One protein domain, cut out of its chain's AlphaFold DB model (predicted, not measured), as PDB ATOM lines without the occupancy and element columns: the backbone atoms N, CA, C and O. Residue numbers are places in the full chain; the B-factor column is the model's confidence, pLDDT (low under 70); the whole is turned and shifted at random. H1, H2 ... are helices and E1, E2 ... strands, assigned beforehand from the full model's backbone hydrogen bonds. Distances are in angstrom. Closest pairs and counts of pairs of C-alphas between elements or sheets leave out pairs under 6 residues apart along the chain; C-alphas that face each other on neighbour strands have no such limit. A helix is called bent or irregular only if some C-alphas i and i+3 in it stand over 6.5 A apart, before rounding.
ATOM      1  N   LYS A  11     104.665 114.340 161.829       49.22
ATOM      2  CA  LYS A  11     103.957 113.469 162.800       49.22
ATOM      3  C   LYS A  11     103.608 114.132 164.126       49.22
ATOM      4  O   LYS A  11     104.487 114.772 164.673       49.22
ATOM      5  N   CYS A  12     102.414 113.863 164.673       42.16
ATOM      6  CA  CYS A  12     101.785 114.492 165.858       42.16
ATOM      7  C   CYS A  12     101.954 113.713 167.216       42.16
ATOM      8  O   CYS A  12     101.500 112.574 167.269       42.16
ATOM      9  N   ASN A  13     102.485 114.301 168.328       48.69
ATOM     10  CA  ASN A  13     102.495 113.732 169.724       48.69
ATOM     11  C   ASN A  13     102.134 114.701 170.908       48.69
ATOM     12  O   ASN A  13     102.454 115.879 170.813       48.69
ATOM     13  N   ILE A  14     101.539 114.235 172.035       46.31
ATOM     14  CA  ILE A  14     100.967 115.063 173.148       46.31
ATOM     15  C   ILE A  14     101.920 115.345 174.342       46.31
ATOM     16  O   ILE A  14     102.289 114.405 175.040       46.31
ATOM     17  N   TYR A  15     102.227 116.623 174.678       57.09
ATOM     18  CA  TYR A  15     102.934 117.017 175.937       57.09
ATOM     19  C   TYR A  15     102.501 118.357 176.577       57.09
ATOM     20  O   TYR A  15     102.448 119.397 175.911       57.09
ATOM     21  N   ARG A  16     102.368 118.382 177.918       53.69
ATOM     22  CA  ARG A  16     102.250 119.609 178.741       53.69
ATOM     23  C   ARG A  16     103.598 120.003 179.364       53.69
ATOM     24  O   ARG A  16     104.093 119.309 180.241       53.69
ATOM     25  N   THR A  17     104.170 121.135 178.943       62.09
ATOM     26  CA  THR A  17     105.403 121.722 179.516       62.09
ATOM     27  C   THR A  17     105.366 123.260 179.430       62.09
ATOM     28  O   THR A  17     104.593 123.810 178.649       62.09
ATOM     29  N   CYS A  18     106.226 123.958 180.188       71.25
ATOM     30  CA  CYS A  18     106.397 125.422 180.141       71.25
ATOM     31  C   CYS A  18     106.705 125.936 178.718       71.25
ATOM     32  O   CYS A  18     107.598 125.405 178.051       71.25
ATOM     33  N   LYS A  19     106.000 126.991 178.275       72.56
ATOM     34  CA  LYS A  19     106.127 127.587 176.931       72.56
ATOM     35  C   LYS A  19     107.538 128.112 176.644       72.56
ATOM     36  O   LYS A  19     108.115 127.755 175.623       72.56
ATOM     37  N   ILE A  20     108.134 128.846 177.586       73.12
ATOM     38  CA  ILE A  20     109.506 129.379 177.467       73.12
ATOM     39  C   ILE A  20     110.520 128.238 177.285       73.12
ATOM     40  O   ILE A  20     111.458 128.336 176.495       73.12
ATOM     41  N   CYS A  21     110.321 127.116 177.986       74.50
ATOM     42  CA  CYS A  21     111.178 125.941 177.838       74.50
ATOM     43  C   CYS A  21     111.021 125.285 176.457       74.50
ATOM     44  O   CYS A  21     112.014 124.833 175.890       74.50
ATOM     45  N   LYS A  22     109.798 125.251 175.899       76.75
ATOM     46  CA  LYS A  22     109.555 124.753 174.535       76.75
ATOM     47  C   LYS A  22     110.255 125.635 173.501       76.75
ATOM     48  O   LYS A  22     110.977 125.102 172.671       76.75
ATOM     49  N   GLU A  23     110.115 126.956 173.592       79.69
ATOM     50  CA  GLU A  23     110.753 127.914 172.674       79.69
ATOM     51  C   GLU A  23     112.278 127.771 172.658       79.69
ATOM     52  O   GLU A  23     112.872 127.592 171.595       79.69
ATOM     53  N   LYS A  24     112.914 127.758 173.839       77.38
ATOM     54  CA  LYS A  24     114.367 127.553 173.955       77.38
ATOM     55  C   LYS A  24     114.812 126.235 173.319       77.38
ATOM     56  O   LYS A  24     115.764 126.222 172.546       77.38
ATOM     57  N   ARG A  25     114.099 125.139 173.604       77.94
ATOM     58  CA  ARG A  25     114.395 123.807 173.054       77.94
ATOM     59  C   ARG A  25     114.299 123.789 171.529       77.94
ATOM     60  O   ARG A  25     115.231 123.341 170.866       77.94
ATOM     61  N   VAL A  26     113.189 124.284 170.983       80.00
ATOM     62  CA  VAL A  26     112.921 124.303 169.538       80.00
ATOM     63  C   VAL A  26     114.002 125.094 168.802       80.00
ATOM     64  O   VAL A  26     114.553 124.603 167.822       80.00
ATOM     65  N   ASN A  27     114.392 126.256 169.326       76.56
ATOM     66  CA  ASN A  27     115.434 127.083 168.715       76.56
ATOM     67  C   ASN A  27     116.836 126.450 168.760       76.56
ATOM     68  O   ASN A  27     117.672 126.798 167.936       76.56
ATOM     69  N   SER A  28     117.097 125.532 169.696       72.31
ATOM     70  CA  SER A  28     118.417 124.898 169.854       72.31
ATOM     71  C   SER A  28     118.632 123.617 169.038       72.31
ATOM     72  O   SER A  28     119.777 123.247 168.802       72.31
ATOM     73  N   ILE A  29     117.564 122.914 168.642       69.56
ATOM     74  CA  ILE A  29     117.657 121.529 168.127       69.56
ATOM     75  C   ILE A  29     117.054 121.373 166.734       69.56
ATOM     76  O   ILE A  29     117.368 120.409 166.041       69.56
ATOM     77  N   PHE A  30     116.161 122.273 166.324       69.56
ATOM     78  CA  PHE A  30     115.358 122.065 165.129       69.56
ATOM     79  C   PHE A  30     116.204 122.138 163.840       69.56
ATOM     80  O   PHE A  30     116.741 123.208 163.539       69.56
ATOM     81  N   PRO A  31     116.312 121.042 163.062       66.88
ATOM     82  CA  PRO A  31     116.965 121.073 161.759       66.88
ATOM     83  C   PRO A  31     116.070 121.806 160.753       66.88
ATOM     84  O   PRO A  31     114.871 121.548 160.695       66.88
ATOM     85  N   SER A  32     116.635 122.733 159.974       69.81
ATOM     86  CA  SER A  32     115.882 123.450 158.936       69.81
ATOM     87  C   SER A  32     115.620 122.537 157.741       69.81
ATOM     88  O   SER A  32     116.529 121.850 157.279       69.81
ATOM     89  N   SER A  33     114.388 122.546 157.232       69.38
ATOM     90  CA  SER A  33     113.982 121.783 156.044       69.38
ATOM     91  C   SER A  33     114.274 122.509 154.723       69.38
ATOM     92  O   SER A  33     113.775 122.100 153.679       69.38
ATOM     93  N   GLU A  34     115.026 123.618 154.766       73.44
ATOM     94  CA  GLU A  34     115.203 124.590 153.670       73.44
ATOM     95  C   GLU A  34     113.894 125.273 153.215       73.44
ATOM     96  O   GLU A  34     113.920 126.175 152.380       73.44
ATOM     97  N   ASN A  35     112.750 124.927 153.816       76.25
ATOM     98  CA  ASN A  35     111.457 125.555 153.583       76.25
ATOM     99  C   ASN A  35     111.006 126.308 154.843       76.25
ATOM    100  O   ASN A  35     110.465 125.733 155.789       76.25
ATOM    101  N   LYS A  36     111.195 127.632 154.846       81.12
ATOM    102  CA  LYS A  36     110.882 128.479 156.008       81.12
ATOM    103  C   LYS A  36     109.413 128.395 156.439       81.12
ATOM    104  O   LYS A  36     109.126 128.415 157.629       81.12
ATOM    105  N   ILE A  37     108.484 128.279 155.487       81.69
ATOM    106  CA  ILE A  37     107.044 128.206 155.774       81.69
ATOM    107  C   ILE A  37     106.722 126.935 156.569       81.69
ATOM    108  O   ILE A  37     105.966 126.975 157.542       81.69
ATOM    109  N   VAL A  38     107.316 125.814 156.167       78.50
ATOM    110  CA  VAL A  38     107.218 124.538 156.879       78.50
ATOM    111  C   VAL A  38     107.888 124.614 158.237       78.50
ATOM    112  O   VAL A  38     107.278 124.225 159.231       78.50
ATOM    113  N   ASP A  39     109.117 125.122 158.289       82.25
ATOM    114  CA  ASP A  39     109.879 125.220 159.529       82.25
ATOM    115  C   ASP A  39     109.097 126.032 160.569       82.25
ATOM    116  O   ASP A  39     108.926 125.591 161.705       82.25
ATOM    117  N   ASP A  40     108.553 127.184 160.171       85.25
ATOM    118  CA  ASP A  40     107.752 128.047 161.040       85.25
ATOM    119  C   ASP A  40     106.466 127.342 161.497       85.25
ATOM    120  O   ASP A  40     106.102 127.407 162.677       85.25
ATOM    121  N   PHE A  41     105.801 126.603 160.602       83.50
ATOM    122  CA  PHE A  41     104.620 125.822 160.958       83.50
ATOM    123  C   PHE A  41     104.949 124.717 161.970       83.50
ATOM    124  O   PHE A  41     104.294 124.643 163.014       83.50
ATOM    125  N   ILE A  42     105.991 123.914 161.742       82.31
ATOM    126  CA  ILE A  42     106.386 122.861 162.681       82.31
ATOM    127  C   ILE A  42     106.774 123.477 164.021       82.31
ATOM    128  O   ILE A  42     106.207 123.083 165.041       82.31
ATOM    129  N   LYS A  43     107.653 124.486 164.044       85.62
ATOM    130  CA  LYS A  43     108.048 125.180 165.282       85.62
ATOM    131  C   LYS A  43     106.831 125.683 166.056       85.62
ATOM    132  O   LYS A  43     106.765 125.501 167.273       85.62
ATOM    133  N   SER A  44     105.831 126.236 165.365       85.06
ATOM    134  CA  SER A  44     104.590 126.693 166.000       85.06
ATOM    135  C   SER A  44     103.841 125.559 166.712       85.06
ATOM    136  O   SER A  44     103.354 125.764 167.827       85.06
ATOM    137  N   THR A  45     103.813 124.355 166.128       81.12
ATOM    138  CA  THR A  45     103.193 123.163 166.734       81.12
ATOM    139  C   THR A  45     104.003 122.678 167.940       81.12
ATOM    140  O   THR A  45     103.440 122.353 168.979       81.12
ATOM    141  N   GLN A  46     105.338 122.735 167.878       79.56
ATOM    142  CA  GLN A  46     106.210 122.310 168.978       79.56
ATOM    143  C   GLN A  46     106.150 123.256 170.188       79.56
ATOM    144  O   GLN A  46     106.327 122.807 171.324       79.56
ATOM    145  N   ILE A  47     105.912 124.554 169.956       81.75
ATOM    146  CA  ILE A  47     105.810 125.591 170.995       81.75
ATOM    147  C   ILE A  47     104.402 125.645 171.593       81.75
ATOM    148  O   ILE A  47     104.245 125.604 172.815       81.75
ATOM    149  N   ASN A  48     103.379 125.738 170.741       77.62
ATOM    150  CA  ASN A  48     102.007 126.041 171.160       77.62
ATOM    151  C   ASN A  48     101.095 124.809 171.182       77.62
ATOM    152  O   ASN A  48     100.024 124.851 171.783       77.62
ATOM    153  N   GLY A  49     101.494 123.719 170.530       68.25
ATOM    154  CA  GLY A  49     100.705 122.502 170.451       68.25
ATOM    155  C   GLY A  49     100.774 121.668 171.725       68.25
ATOM    156  O   GLY A  49     101.823 121.526 172.366       68.25
ATOM    157  N   ASN A  50      99.631 121.066 172.056       65.50
ATOM    158  CA  ASN A  50      99.629 119.765 172.723       65.50
ATOM    159  C   ASN A  50     100.184 118.741 171.726       65.50
ATOM    160  O   ASN A  50     101.124 118.042 172.056       65.50
ATOM    161  N   VAL A  51      99.665 118.836 170.499       66.75
ATOM    162  CA  VAL A  51     100.085 118.365 169.176       66.75
ATOM    163  C   VAL A  51     101.536 118.652 168.693       66.75
ATOM    164  O   VAL A  51     101.728 119.715 168.121       66.75
ATOM    165  N   ILE A  52     102.576 117.832 168.861       73.94
ATOM    166  CA  ILE A  52     103.924 118.128 168.306       73.94
ATOM    167  C   ILE A  52     104.075 117.539 166.909       73.94
ATOM    168  O   ILE A  52     104.095 116.318 166.833       73.94
ATOM    169  N   MET A  53     104.278 118.361 165.865       78.50
ATOM    170  CA  MET A  53     104.846 117.891 164.593       78.50
ATOM    171  C   MET A  53     106.367 117.726 164.670       78.50
ATOM    172  O   MET A  53     107.063 118.554 165.263       78.50
ATOM    173  N   GLU A  54     106.903 116.687 164.037       79.12
ATOM    174  CA  GLU A  54     108.345 116.485 163.864       79.12
ATOM    175  C   GLU A  54     108.740 116.361 162.394       79.12
ATOM    176  O   GLU A  54     108.021 115.747 161.613       79.12
ATOM    177  N   PHE A  55     109.892 116.938 162.045       82.38
ATOM    178  CA  PHE A  55     110.564 116.693 160.773       82.38
ATOM    179  C   PHE A  55     111.374 115.398 160.879       82.38
ATOM    180  O   PHE A  55     112.154 115.232 161.823       82.38
ATOM    181  N   VAL A  56     111.201 114.492 159.916       84.75
ATOM    182  CA  VAL A  56     111.842 113.174 159.920       84.75
ATOM    183  C   VAL A  56     112.699 113.010 158.668       84.75
ATOM    184  O   VAL A  56     112.169 113.071 157.561       84.75
ATOM    185  N   PRO A  57     114.012 112.764 158.811       85.00
ATOM    186  CA  PRO A  57     114.858 112.433 157.675       85.00
ATOM    187  C   PRO A  57     114.359 111.176 156.948       85.00
ATOM    188  O   PRO A  57     114.029 110.168 157.579       85.00
ATOM    189  N   TYR A  58     114.310 111.228 155.615       85.19
ATOM    190  CA  TYR A  58     113.714 110.162 154.802       85.19
ATOM    191  C   TYR A  58     114.413 108.800 154.972       85.19
ATOM    192  O   TYR A  58     113.787 107.744 154.896       85.19
ATOM    193  N   ASP A  59     115.713 108.802 155.276       89.50
ATOM    194  CA  ASP A  59     116.514 107.595 155.509       89.50
ATOM    195  C   ASP A  59     116.048 106.764 156.721       89.50
ATOM    196  O   ASP A  59     116.391 105.576 156.824       89.50
ATOM    197  N   LYS A  60     115.230 107.354 157.604       92.56
ATOM    198  CA  LYS A  60     114.576 106.690 158.742       92.56
ATOM    199  C   LYS A  60     113.364 105.851 158.351       92.56
ATOM    200  O   LYS A  60     112.870 105.080 159.180       92.56
ATOM    201  N   PHE A  61     112.899 105.954 157.111       93.75
ATOM    202  CA  PHE A  61     111.848 105.100 156.576       93.75
ATOM    203  C   PHE A  61     112.465 103.938 155.799       93.75
ATOM    204  O   PHE A  61     113.276 104.108 154.892       93.75
ATOM    205  N   LYS A  62     112.094 102.716 156.183       95.00
ATOM    206  CA  LYS A  62     112.534 101.473 155.540       95.00
ATOM    207  C   LYS A  62     111.344 100.727 154.964       95.00
ATOM    208  O   LYS A  62     110.219 100.886 155.434       95.00
ATOM    209  N   TYR A  63     111.610  99.878 153.973       95.69
ATOM    210  CA  TYR A  63     110.585  99.078 153.295       95.69
ATOM    211  C   TYR A  63     109.448  99.938 152.723       95.69
ATOM    212  O   TYR A  63     108.273  99.601 152.858       95.69
ATOM    213  N   VAL A  64     109.815 101.070 152.114       95.00
ATOM    214  CA  VAL A  64     108.868 101.989 151.480       95.00
ATOM    215  C   VAL A  64     108.209 101.281 150.296       95.00
ATOM    216  O   VAL A  64     108.885 100.853 149.363       95.00
ATOM    217  N   LYS A  65     106.884 101.140 150.345       96.50
ATOM    218  CA  LYS A  65     106.076 100.462 149.329       96.50
ATOM    219  C   LYS A  65     104.931 101.362 148.894       96.50
ATOM    220  O   LYS A  65     104.149 101.801 149.729       96.50
ATOM    221  N   PHE A  66     104.804 101.593 147.593       96.00
ATOM    222  CA  PHE A  66     103.686 102.342 147.023       96.00
ATOM    223  C   PHE A  66     102.339 101.676 147.339       96.00
ATOM    224  O   PHE A  66     102.225 100.448 147.308       96.00
ATOM    225  N   ILE A  67     101.338 102.496 147.659       95.81
ATOM    226  CA  ILE A  67      99.979 102.066 148.002       95.81
ATOM    227  C   ILE A  67      98.971 102.599 146.992       95.81
ATOM    228  O   ILE A  67      98.188 101.820 146.457       95.81
ATOM    229  N   ALA A  68      98.968 103.909 146.755       93.56
ATOM    230  CA  ALA A  68      97.991 104.553 145.890       93.56
ATOM    231  C   ALA A  68      98.493 105.914 145.406       93.56
ATOM    232  O   ALA A  68      99.340 106.543 146.036       93.56
ATOM    233  N   GLU A  69      97.916 106.387 144.312       93.50
ATOM    234  CA  GLU A  69      98.134 107.720 143.764       93.50
ATOM    235  C   GLU A  69      96.777 108.361 143.486       93.50
ATOM    236  O   GLU A  69      95.840 107.688 143.057       93.50
ATOM    237  N   GLY A  70      96.662 109.659 143.743       84.38
ATOM    238  CA  GLY A  70      95.454 110.402 143.422       84.38
ATOM    239  C   GLY A  70      95.536 111.852 143.871       84.38
ATOM    240  O   GLY A  70      96.325 112.214 144.746       84.38
ATOM    241  N   GLY A  71      94.700 112.697 143.268       82.38
ATOM    242  CA  GLY A  71      94.702 114.131 143.545       82.38
ATOM    243  C   GLY A  71      96.090 114.739 143.327       82.38
ATOM    244  O   GLY A  71      96.575 114.778 142.203       82.38
ATOM    245  N   PHE A  72      96.715 115.201 144.413       77.81
ATOM    246  CA  PHE A  72      97.990 115.928 144.401       77.81
ATOM    247  C   PHE A  72      99.121 115.183 145.134       77.81
ATOM    248  O   PHE A  72     100.067 115.818 145.607       77.81
ATOM    249  N   SER A  73      98.993 113.861 145.308       84.19
ATOM    250  CA  SER A  73      99.948 113.092 146.110       84.19
ATOM    251  C   SER A  73     100.042 111.609 145.762       84.19
ATOM    252  O   SER A  73      99.066 110.995 145.319       84.19
ATOM    253  N   LYS A  74     101.184 111.014 146.107       89.88
ATOM    254  CA  LYS A  74     101.395 109.565 146.175       89.88
ATOM    255  C   LYS A  74     101.430 109.111 147.628       89.88
ATOM    256  O   LYS A  74     102.022 109.765 148.481       89.88
ATOM    257  N   ILE A  75     100.798 107.978 147.905       90.31
ATOM    258  CA  ILE A  75     100.764 107.357 149.225       90.31
ATOM    259  C   ILE A  75     101.653 106.124 149.218       90.31
ATOM    260  O   ILE A  75     101.490 105.228 148.383       90.31
ATOM    261  N   TYR A  76     102.545 106.043 150.195       93.38
ATOM    262  CA  TYR A  76     103.372 104.872 150.445       93.38
ATOM    263  C   TYR A  76     103.122 104.343 151.852       93.38
ATOM    264  O   TYR A  76     102.622 105.031 152.733       93.38
ATOM    265  N   ARG A  77     103.481 103.088 152.072       94.44
ATOM    266  CA  ARG A  77     103.577 102.457 153.379       94.44
ATOM    267  C   ARG A  77     105.051 102.275 153.695       94.44
ATOM    268  O   ARG A  77     105.784 101.796 152.836       94.44
ATOM    269  N   ALA A  78     105.475 102.575 154.916       95.12
ATOM    270  CA  ALA A  78     106.845 102.310 155.345       95.12
ATOM    271  C   ALA A  78     106.941 101.947 156.828       95.12
ATOM    272  O   ALA A  78     106.004 102.143 157.604       95.12
ATOM    273  N   ASN A  79     108.102 101.433 157.221       95.00
ATOM    274  CA  ASN A  79     108.493 101.265 158.613       95.00
ATOM    275  C   ASN A  79     109.356 102.454 159.026       95.00
ATOM    276  O   ASN A  79     110.466 102.622 158.525       95.00
ATOM    277  N   TRP A  80     108.875 103.242 159.978       94.31
ATOM    278  CA  TRP A  80     109.682 104.262 160.622       94.31
ATOM    279  C   TRP A  80     110.495 103.642 161.749       94.31
ATOM    280  O   TRP A  80     109.929 103.257 162.775       94.31
ATOM    281  N   ILE A  81     111.805 103.520 161.554       93.75
ATOM    282  CA  ILE A  81     112.666 102.706 162.425       93.75
ATOM    283  C   ILE A  81     112.898 103.336 163.801       93.75
ATOM    284  O   ILE A  81     112.914 102.622 164.799       93.75
ATOM    285  N   ASP A  82     112.972 104.665 163.860       89.94
ATOM    286  CA  ASP A  82     113.254 105.406 165.092       89.94
ATOM    287  C   ASP A  82     111.979 105.754 165.876       89.94
ATOM    288  O   ASP A  82     112.071 106.403 166.913       89.94
ATOM    289  N   GLY A  83     110.789 105.381 165.383       88.62
ATOM    290  CA  GLY A  83     109.504 105.650 166.046       88.62
ATOM    291  C   GLY A  83     109.189 107.141 166.251       88.62
ATOM    292  O   GLY A  83     110.004 107.984 165.908       88.62
ATOM    293  N   PRO A  84     108.013 107.512 166.788       85.06
ATOM    294  CA  PRO A  84     107.694 108.910 167.111       85.06
ATOM    295  C   PRO A  84     108.461 109.431 168.328       85.06
ATOM    296  O   PRO A  84     108.867 108.651 169.189       85.06
ATOM    297  N   VAL A  85     108.592 110.755 168.457       83.06
ATOM    298  CA  VAL A  85     108.946 111.372 169.747       83.06
ATOM    299  C   VAL A  85     107.866 111.053 170.782       83.06
ATOM    300  O   VAL A  85     106.734 111.500 170.650       83.06
ATOM    301  N   ILE A  86     108.232 110.326 171.842       82.56
ATOM    302  CA  ILE A  86     107.336 110.004 172.965       82.56
ATOM    303  C   ILE A  86     107.652 110.792 174.246       82.56
ATOM    304  O   ILE A  86     106.939 110.655 175.242       82.56
ATOM    305  N   GLY A  87     108.666 111.653 174.232       77.88
ATOM    306  CA  GLY A  87     108.950 112.527 175.360       77.88
ATOM    307  C   GLY A  87     110.230 113.324 175.208       77.88
ATOM    308  O   GLY A  87     110.894 113.309 174.171       77.88
ATOM    309  N   TRP A  88     110.587 114.025 176.278       78.19
ATOM    310  CA  TRP A  88     111.808 114.812 176.365       78.19
ATOM    311  C   TRP A  88     112.580 114.454 177.632       78.19
ATOM    312  O   TRP A  88     112.046 114.563 178.735       78.19
ATOM    313  N   ASN A  89     113.841 114.051 177.475       81.62
ATOM    314  CA  ASN A  89     114.743 113.817 178.592       81.62
ATOM    315  C   ASN A  89     115.459 115.128 178.951       81.62
ATOM    316  O   ASN A  89     116.354 115.579 178.236       81.62
ATOM    317  N   HIS A  90     115.082 115.731 180.081       76.75
ATOM    318  CA  HIS A  90     115.676 116.982 180.564       76.75
ATOM    319  C   HIS A  90     117.145 116.850 180.984       76.75
ATOM    320  O   HIS A  90     117.882 117.829 180.895       76.75
ATOM    321  N   LYS A  91     117.580 115.666 181.429       79.69
ATOM    322  CA  LYS A  91     118.963 115.437 181.861       79.69
ATOM    323  C   LYS A  91     119.902 115.336 180.663       79.69
ATOM    324  O   LYS A  91     120.970 115.932 180.662       79.69
ATOM    325  N   GLU A  92     119.484 114.598 179.641       84.69
ATOM    326  CA  GLU A  92     120.293 114.351 178.442       84.69
ATOM    327  C   GLU A  92     120.105 115.411 177.357       84.69
ATOM    328  O   GLU A  92     120.848 115.407 176.380       84.69
ATOM    329  N   GLN A  93     119.110 116.293 177.518       78.94
ATOM    330  CA  GLN A  93     118.699 117.276 176.516       78.94
ATOM    331  C   GLN A  93     118.431 116.612 175.153       78.94
ATOM    332  O   GLN A  93     118.904 117.065 174.111       78.94
ATOM    333  N   LYS A  94     117.675 115.504 175.163       83.06
ATOM    334  CA  LYS A  94     117.357 114.702 173.970       83.06
ATOM    335  C   LYS A  94     115.900 114.252 173.946       83.06
ATOM    336  O   LYS A  94     115.270 114.048 174.986       83.06
ATOM    337  N   TYR A  95     115.369 114.068 172.737       81.44
ATOM    338  CA  TYR A  95     114.048 113.476 172.538       81.44
ATOM    339  C   TYR A  95     114.072 111.981 172.856       81.44
ATOM    340  O   TYR A  95     114.938 111.249 172.384       81.44
ATOM    341  N   ILE A  96     113.084 111.535 173.628       86.50
ATOM    342  CA  ILE A  96     112.831 110.116 173.868       86.50
ATOM    343  C   ILE A  96     112.014 109.602 172.688       86.50
ATOM    344  O   ILE A  96     111.007 110.207 172.311       86.50
ATOM    345  N   ARG A  97     112.456 108.492 172.102       87.69
ATOM    346  CA  ARG A  97     111.826 107.872 170.938       87.69
ATOM    347  C   ARG A  97     110.986 106.667 171.333       87.69
ATOM    348  O   ARG A  97     111.327 105.931 172.256       87.69
ATOM    349  N   GLY A  98     109.872 106.492 170.636       87.88
ATOM    350  CA  GLY A  98     109.045 105.302 170.719       87.88
ATOM    351  C   GLY A  98     109.669 104.125 169.975       87.88
ATOM    352  O   GLY A  98     110.785 104.186 169.465       87.88
ATOM    353  N   ARG A  99     108.916 103.030 169.892       90.50
ATOM    354  CA  ARG A  99     109.298 101.883 169.060       90.50
ATOM    355  C   ARG A  99     109.057 102.188 167.585       90.50
ATOM    356  O   ARG A  99     108.252 103.065 167.257       90.50
ATOM    357  N   HIS A 100     109.715 101.420 166.715       92.00
ATOM    358  CA  HIS A 100     109.456 101.477 165.282       92.00
ATOM    359  C   HIS A 100     107.950 101.379 165.007       92.00
ATOM    360  O   HIS A 100     107.223 100.651 165.691       92.00
ATOM    361  N   LYS A 101     107.469 102.134 164.024       90.81
ATOM    362  CA  LYS A 101     106.035 102.235 163.740       90.81
ATOM    363  C   LYS A 101     105.788 102.084 162.250       90.81
ATOM    364  O   LYS A 101     106.502 102.673 161.443       90.81
ATOM    365  N   LEU A 102     104.756 101.325 161.897       91.06
ATOM    366  CA  LEU A 102     104.249 101.299 160.534       91.06
ATOM    367  C   LEU A 102     103.497 102.597 160.235       91.06
ATOM    368  O   LEU A 102     102.722 103.077 161.063       91.06
ATOM    369  N   VAL A 103     103.746 103.165 159.062       89.38
ATOM    370  CA  VAL A 103     103.270 104.494 158.686       89.38
ATOM    371  C   VAL A 103     102.756 104.532 157.261       89.38
ATOM    372  O   VAL A 103     103.183 103.733 156.425       89.38
ATOM    373  N   ALA A 104     101.853 105.475 157.014       90.38
ATOM    374  CA  ALA A 104     101.579 105.977 155.682       90.38
ATOM    375  C   ALA A 104     102.453 107.216 155.454       90.38
ATOM    376  O   ALA A 104     102.568 108.039 156.354       90.38
ATOM    377  N   LEU A 105     103.069 107.285 154.285       88.81
ATOM    378  CA  LEU A 105     103.869 108.392 153.780       88.81
ATOM    379  C   LEU A 105     103.038 109.096 152.709       88.81
ATOM    380  O   LEU A 105     102.546 108.410 151.804       88.81
ATOM    381  N   LYS A 106     102.873 110.416 152.774       86.31
ATOM    382  CA  LYS A 106     102.177 111.198 151.743       86.31
ATOM    383  C   LYS A 106     103.164 112.117 151.031       86.31
ATOM    384  O   LYS A 106     103.470 113.211 151.488       86.31
ATOM    385  N   ASP A 107     103.594 111.683 149.856       85.19
ATOM    386  CA  ASP A 107     104.455 112.453 148.965       85.19
ATOM    387  C   ASP A 107     103.617 113.441 148.150       85.19
ATOM    388  O   ASP A 107     102.706 113.039 147.422       85.19
ATOM    389  N   LEU A 108     103.886 114.736 148.300       81.56
ATOM    390  CA  LEU A 108     103.152 115.812 147.635       81.56
ATOM    391  C   LEU A 108     103.856 116.206 146.333       81.56
ATOM    392  O   LEU A 108     105.071 116.393 146.318       81.56
ATOM    393  N   TYR A 109     103.093 116.418 145.259       76.88
ATOM    394  CA  TYR A 109     103.656 116.962 144.017       76.88
ATOM    395  C   TYR A 109     104.219 118.373 144.216       76.88
ATOM    396  O   TYR A 109     103.683 119.147 145.005       76.88
ATOM    397  N   ASP A 110     105.297 118.701 143.502       72.38
ATOM    398  CA  ASP A 110     105.967 120.008 143.559       72.38
ATOM    399  C   ASP A 110     106.377 120.439 144.984       72.38
ATOM    400  O   ASP A 110     106.285 121.610 145.355       72.38
ATOM    401  N   SER A 111     106.856 119.489 145.798       66.50
ATOM    402  CA  SER A 111     107.255 119.697 147.202       66.50
ATOM    403  C   SER A 111     108.344 120.761 147.413       66.50
ATOM    404  O   SER A 111     108.486 121.284 148.519       66.50
ATOM    405  N   GLU A 112     109.076 121.133 146.358       66.00
ATOM    406  CA  GLU A 112     110.063 122.217 146.387       66.00
ATOM    407  C   GLU A 112     109.420 123.590 146.639       66.00
ATOM    408  O   GLU A 112     110.032 124.439 147.283       66.00
ATOM    409  N   ASN A 113     108.166 123.789 146.212       67.62
ATOM    410  CA  ASN A 113     107.411 125.025 146.410       67.62
ATOM    411  C   ASN A 113     106.033 124.718 146.997       67.62
ATOM    412  O   ASN A 113     105.023 124.731 146.295       67.62
ATOM    413  N   ILE A 114     105.987 124.480 148.313       70.38
ATOM    414  CA  ILE A 114     104.719 124.263 149.022       70.38
ATOM    415  C   ILE A 114     103.777 125.444 148.784       70.38
ATOM    416  O   ILE A 114     103.976 126.556 149.277       70.38
ATOM    417  N   SER A 115     102.712 125.166 148.041       73.19
ATOM    418  CA  SER A 115     101.629 126.102 147.783       73.19
ATOM    419  C   SER A 115     100.817 126.371 149.052       73.19
ATOM    420  O   SER A 115     100.758 125.563 149.987       73.19
ATOM    421  N   SER A 116     100.097 127.493 149.066       74.88
ATOM    422  CA  SER A 116      99.145 127.820 150.137       74.88
ATOM    423  C   SER A 116      98.105 126.715 150.355       74.88
ATOM    424  O   SER A 116      97.698 126.473 151.491       74.88
ATOM    425  N   LYS A 117      97.720 126.001 149.289       75.38
ATOM    426  CA  LYS A 117      96.789 124.868 149.337       75.38
ATOM    427  C   LYS A 117      97.375 123.677 150.098       75.38
ATOM    428  O   LYS A 117      96.721 123.168 151.002       75.38
ATOM    429  N   GLN A 118      98.610 123.281 149.789       74.88
ATOM    430  CA  GLN A 118      99.304 122.187 150.482       74.88
ATOM    431  C   GLN A 118      99.538 122.516 151.961       74.88
ATOM    432  O   GLN A 118      99.287 121.682 152.830       74.88
ATOM    433  N   LEU A 119      99.924 123.756 152.277       78.31
ATOM    434  CA  LEU A 119     100.040 124.203 153.666       78.31
ATOM    435  C   LEU A 119      98.687 124.190 154.395       78.31
ATOM    436  O   LEU A 119      98.623 123.857 155.579       78.31
ATOM    437  N   ASN A 120      97.603 124.568 153.716       81.38
ATOM    438  CA  ASN A 120      96.268 124.535 154.303       81.38
ATOM    439  C   ASN A 120      95.820 123.099 154.598       81.38
ATOM    440  O   ASN A 120      95.279 122.850 155.672       81.38
ATOM    441  N   GLU A 121      96.111 122.148 153.706       77.94
ATOM    442  CA  GLU A 121      95.896 120.728 153.989       77.94
ATOM    443  C   GLU A 121      96.660 120.301 155.250       77.94
ATOM    444  O   GLU A 121      96.040 119.772 156.170       77.94
ATOM    445  N   LEU A 122      97.960 120.612 155.364       77.75
ATOM    446  CA  LEU A 122      98.764 120.302 156.560       77.75
ATOM    447  C   LEU A 122      98.151 120.871 157.851       77.75
ATOM    448  O   LEU A 122      98.075 120.179 158.870       77.75
ATOM    449  N   LYS A 123      97.672 122.120 157.814       80.62
ATOM    450  CA  LYS A 123      96.991 122.772 158.944       80.62
ATOM    451  C   LYS A 123      95.674 122.090 159.304       80.62
ATOM    452  O   LYS A 123      95.391 121.895 160.486       80.62
ATOM    453  N   ILE A 124      94.883 121.712 158.303       80.75
ATOM    454  CA  ILE A 124      93.632 120.979 158.494       80.75
ATOM    455  C   ILE A 124      93.926 119.618 159.140       80.75
ATOM    456  O   ILE A 124      93.346 119.314 160.184       80.75
ATOM    457  N   TYR A 125      94.878 118.845 158.610       74.12
ATOM    458  CA  TYR A 125      95.300 117.563 159.190       74.12
ATOM    459  C   TYR A 125      95.757 117.705 160.643       74.12
ATOM    460  O   TYR A 125      95.326 116.943 161.506       74.12
ATOM    461  N   TYR A 126      96.573 118.717 160.937       75.62
ATOM    462  CA  TYR A 126      96.984 119.029 162.302       75.62
ATOM    463  C   TYR A 126      95.791 119.288 163.230       75.62
ATOM    464  O   TYR A 126      95.735 118.769 164.345       75.62
ATOM    465  N   SER A 127      94.813 120.065 162.754       74.12
ATOM    466  CA  SER A 127      93.604 120.385 163.514       74.12
ATOM    467  C   SER A 127      92.717 119.164 163.791       74.12
ATOM    468  O   SER A 127      92.083 119.111 164.843       74.12
ATOM    469  N   TYR A 128      92.708 118.168 162.895       70.75
ATOM    470  CA  TYR A 128      92.041 116.881 163.120       70.75
ATOM    471  C   TYR A 128      92.817 115.995 164.099       70.75
ATOM    472  O   TYR A 128      92.217 115.411 164.997       70.75
ATOM    473  N   GLY A 129      94.150 115.956 164.005       63.19
ATOM    474  CA  GLY A 129      94.999 115.229 164.956       63.19
ATOM    475  C   GLY A 129      94.863 115.731 166.400       63.19
ATOM    476  O   GLY A 129      94.991 114.949 167.336       63.19
ATOM    477  N   LEU A 130      94.535 117.015 166.591       58.03
ATOM    478  CA  LEU A 130      94.201 117.594 167.900       58.03
ATOM    479  C   LEU A 130      92.873 117.077 168.487       58.03
ATOM    480  O   LEU A 130      92.649 117.267 169.681       58.03
ATOM    481  N   LYS A 131      91.990 116.482 167.673       57.56
ATOM    482  CA  LYS A 131      90.644 116.054 168.077       57.56
ATOM    483  C   LYS A 131      90.517 114.554 168.371       57.56
ATOM    484  O   LYS A 131      89.586 114.203 169.083       57.56
TER     485      LYS A 131
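AT A GLANCE: This is residues 11 to 131 of the 138 residues of an uncharacterized protein of Rhizophagus irregularis (strain DAOM 197198w) (UniProt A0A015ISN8). An arch of antiparallel strands bends over a layer of three helices, and a small two-stranded ladder, E1 and E2, lies between them. One end of the arch is the strongly twisted sheet E3 E4 E7, the other the short hairpin E5 and E6; H2 and H3, side by side, pack on the ladder, and H1 folds back on H2. Arch and helical part meet at few places. The printed part has 121 residues, with three named helices and seven named strands in the order E1 H1 H2 E2 E3 E4 E5 E6 E7 H3, of mixed class, helices and strands. It is compact, with a radius of gyration of the C-alphas of 14.9 A and spans of 43 by 31 by 29 A.

HOW THE PARTS SIT: Look first at the sheet of E3, residues 61 to 70, E4, residues 73 to 80, and E7, residues 101 to 108. E3 and E4 are an antiparallel hairpin, with N 65 and O 77 within hydrogen-bond range at 2.8 A. E4 and E7 are antiparallel, with N 76 and O 105 at 2.9 A. E3 bends by 75 degrees at residue 64 and E4 by 59 degrees at residue 77. Next find the hairpin of E5, residues 85 to 89, and E6, residues 94 to 97, with N 96 and O 87 at 2.9 A. The closest C-alphas of E5 and E1, residues 11 to 14, are those of Val 85 and Asn 13, 6.9 A apart. E1 and E2, residues 51 to 55, are antiparallel, with N 52 and O 13 at 2.8 A. The closest C-alphas of E2 and H2, residues 36 to 48, are those of Ile 52 and Gln 46, 4.8 A apart. H1, residues 19 to 29, and H2 touch in a helical hairpin, closest at the C-alphas of Lys 22 and Ile 47, 5.2 A, made by residues 43 to 48 alone of H2; they run opposite ways at a steep tilt of 39 degrees. H3, residues 116 to 131, is close to but not clearly touching H2, with the C-alphas of Leu 119 and Val 38 closest at 7.9 A, the same way at a shallow tilt of 17 degrees. H1 is apart from the sheet's three strands. Every O i to N i+4 pair is within hydrogen-bond range in H1 and H2, and 11 of 12 in H3.

IN THESE COORDINATES: Find C-alpha 11 at (103.957, 113.469, 162.800), where E1 begins. E3 starts at C-alpha 61, (111.848, 105.100, 156.576), and is 21.7 A long; E7 is 21.3 A and E4 19.6 A. H1 is 15.7 A long and H2 17.7 A. H3 is 23.1 A long and ends at C-alpha 131, (90.644, 116.054, 168.077).

THE WHOLE: The two C-alphas farthest apart are those of Gly 71 and Lys 91, at 45.4 A. The printed part has no cut, and no link is long. Mean pLDDT of the printed part is 79.3; it is under 70 in residues 11 to 17, 29 to 33, 49 to 51, 111 to 113 and 129 to 131.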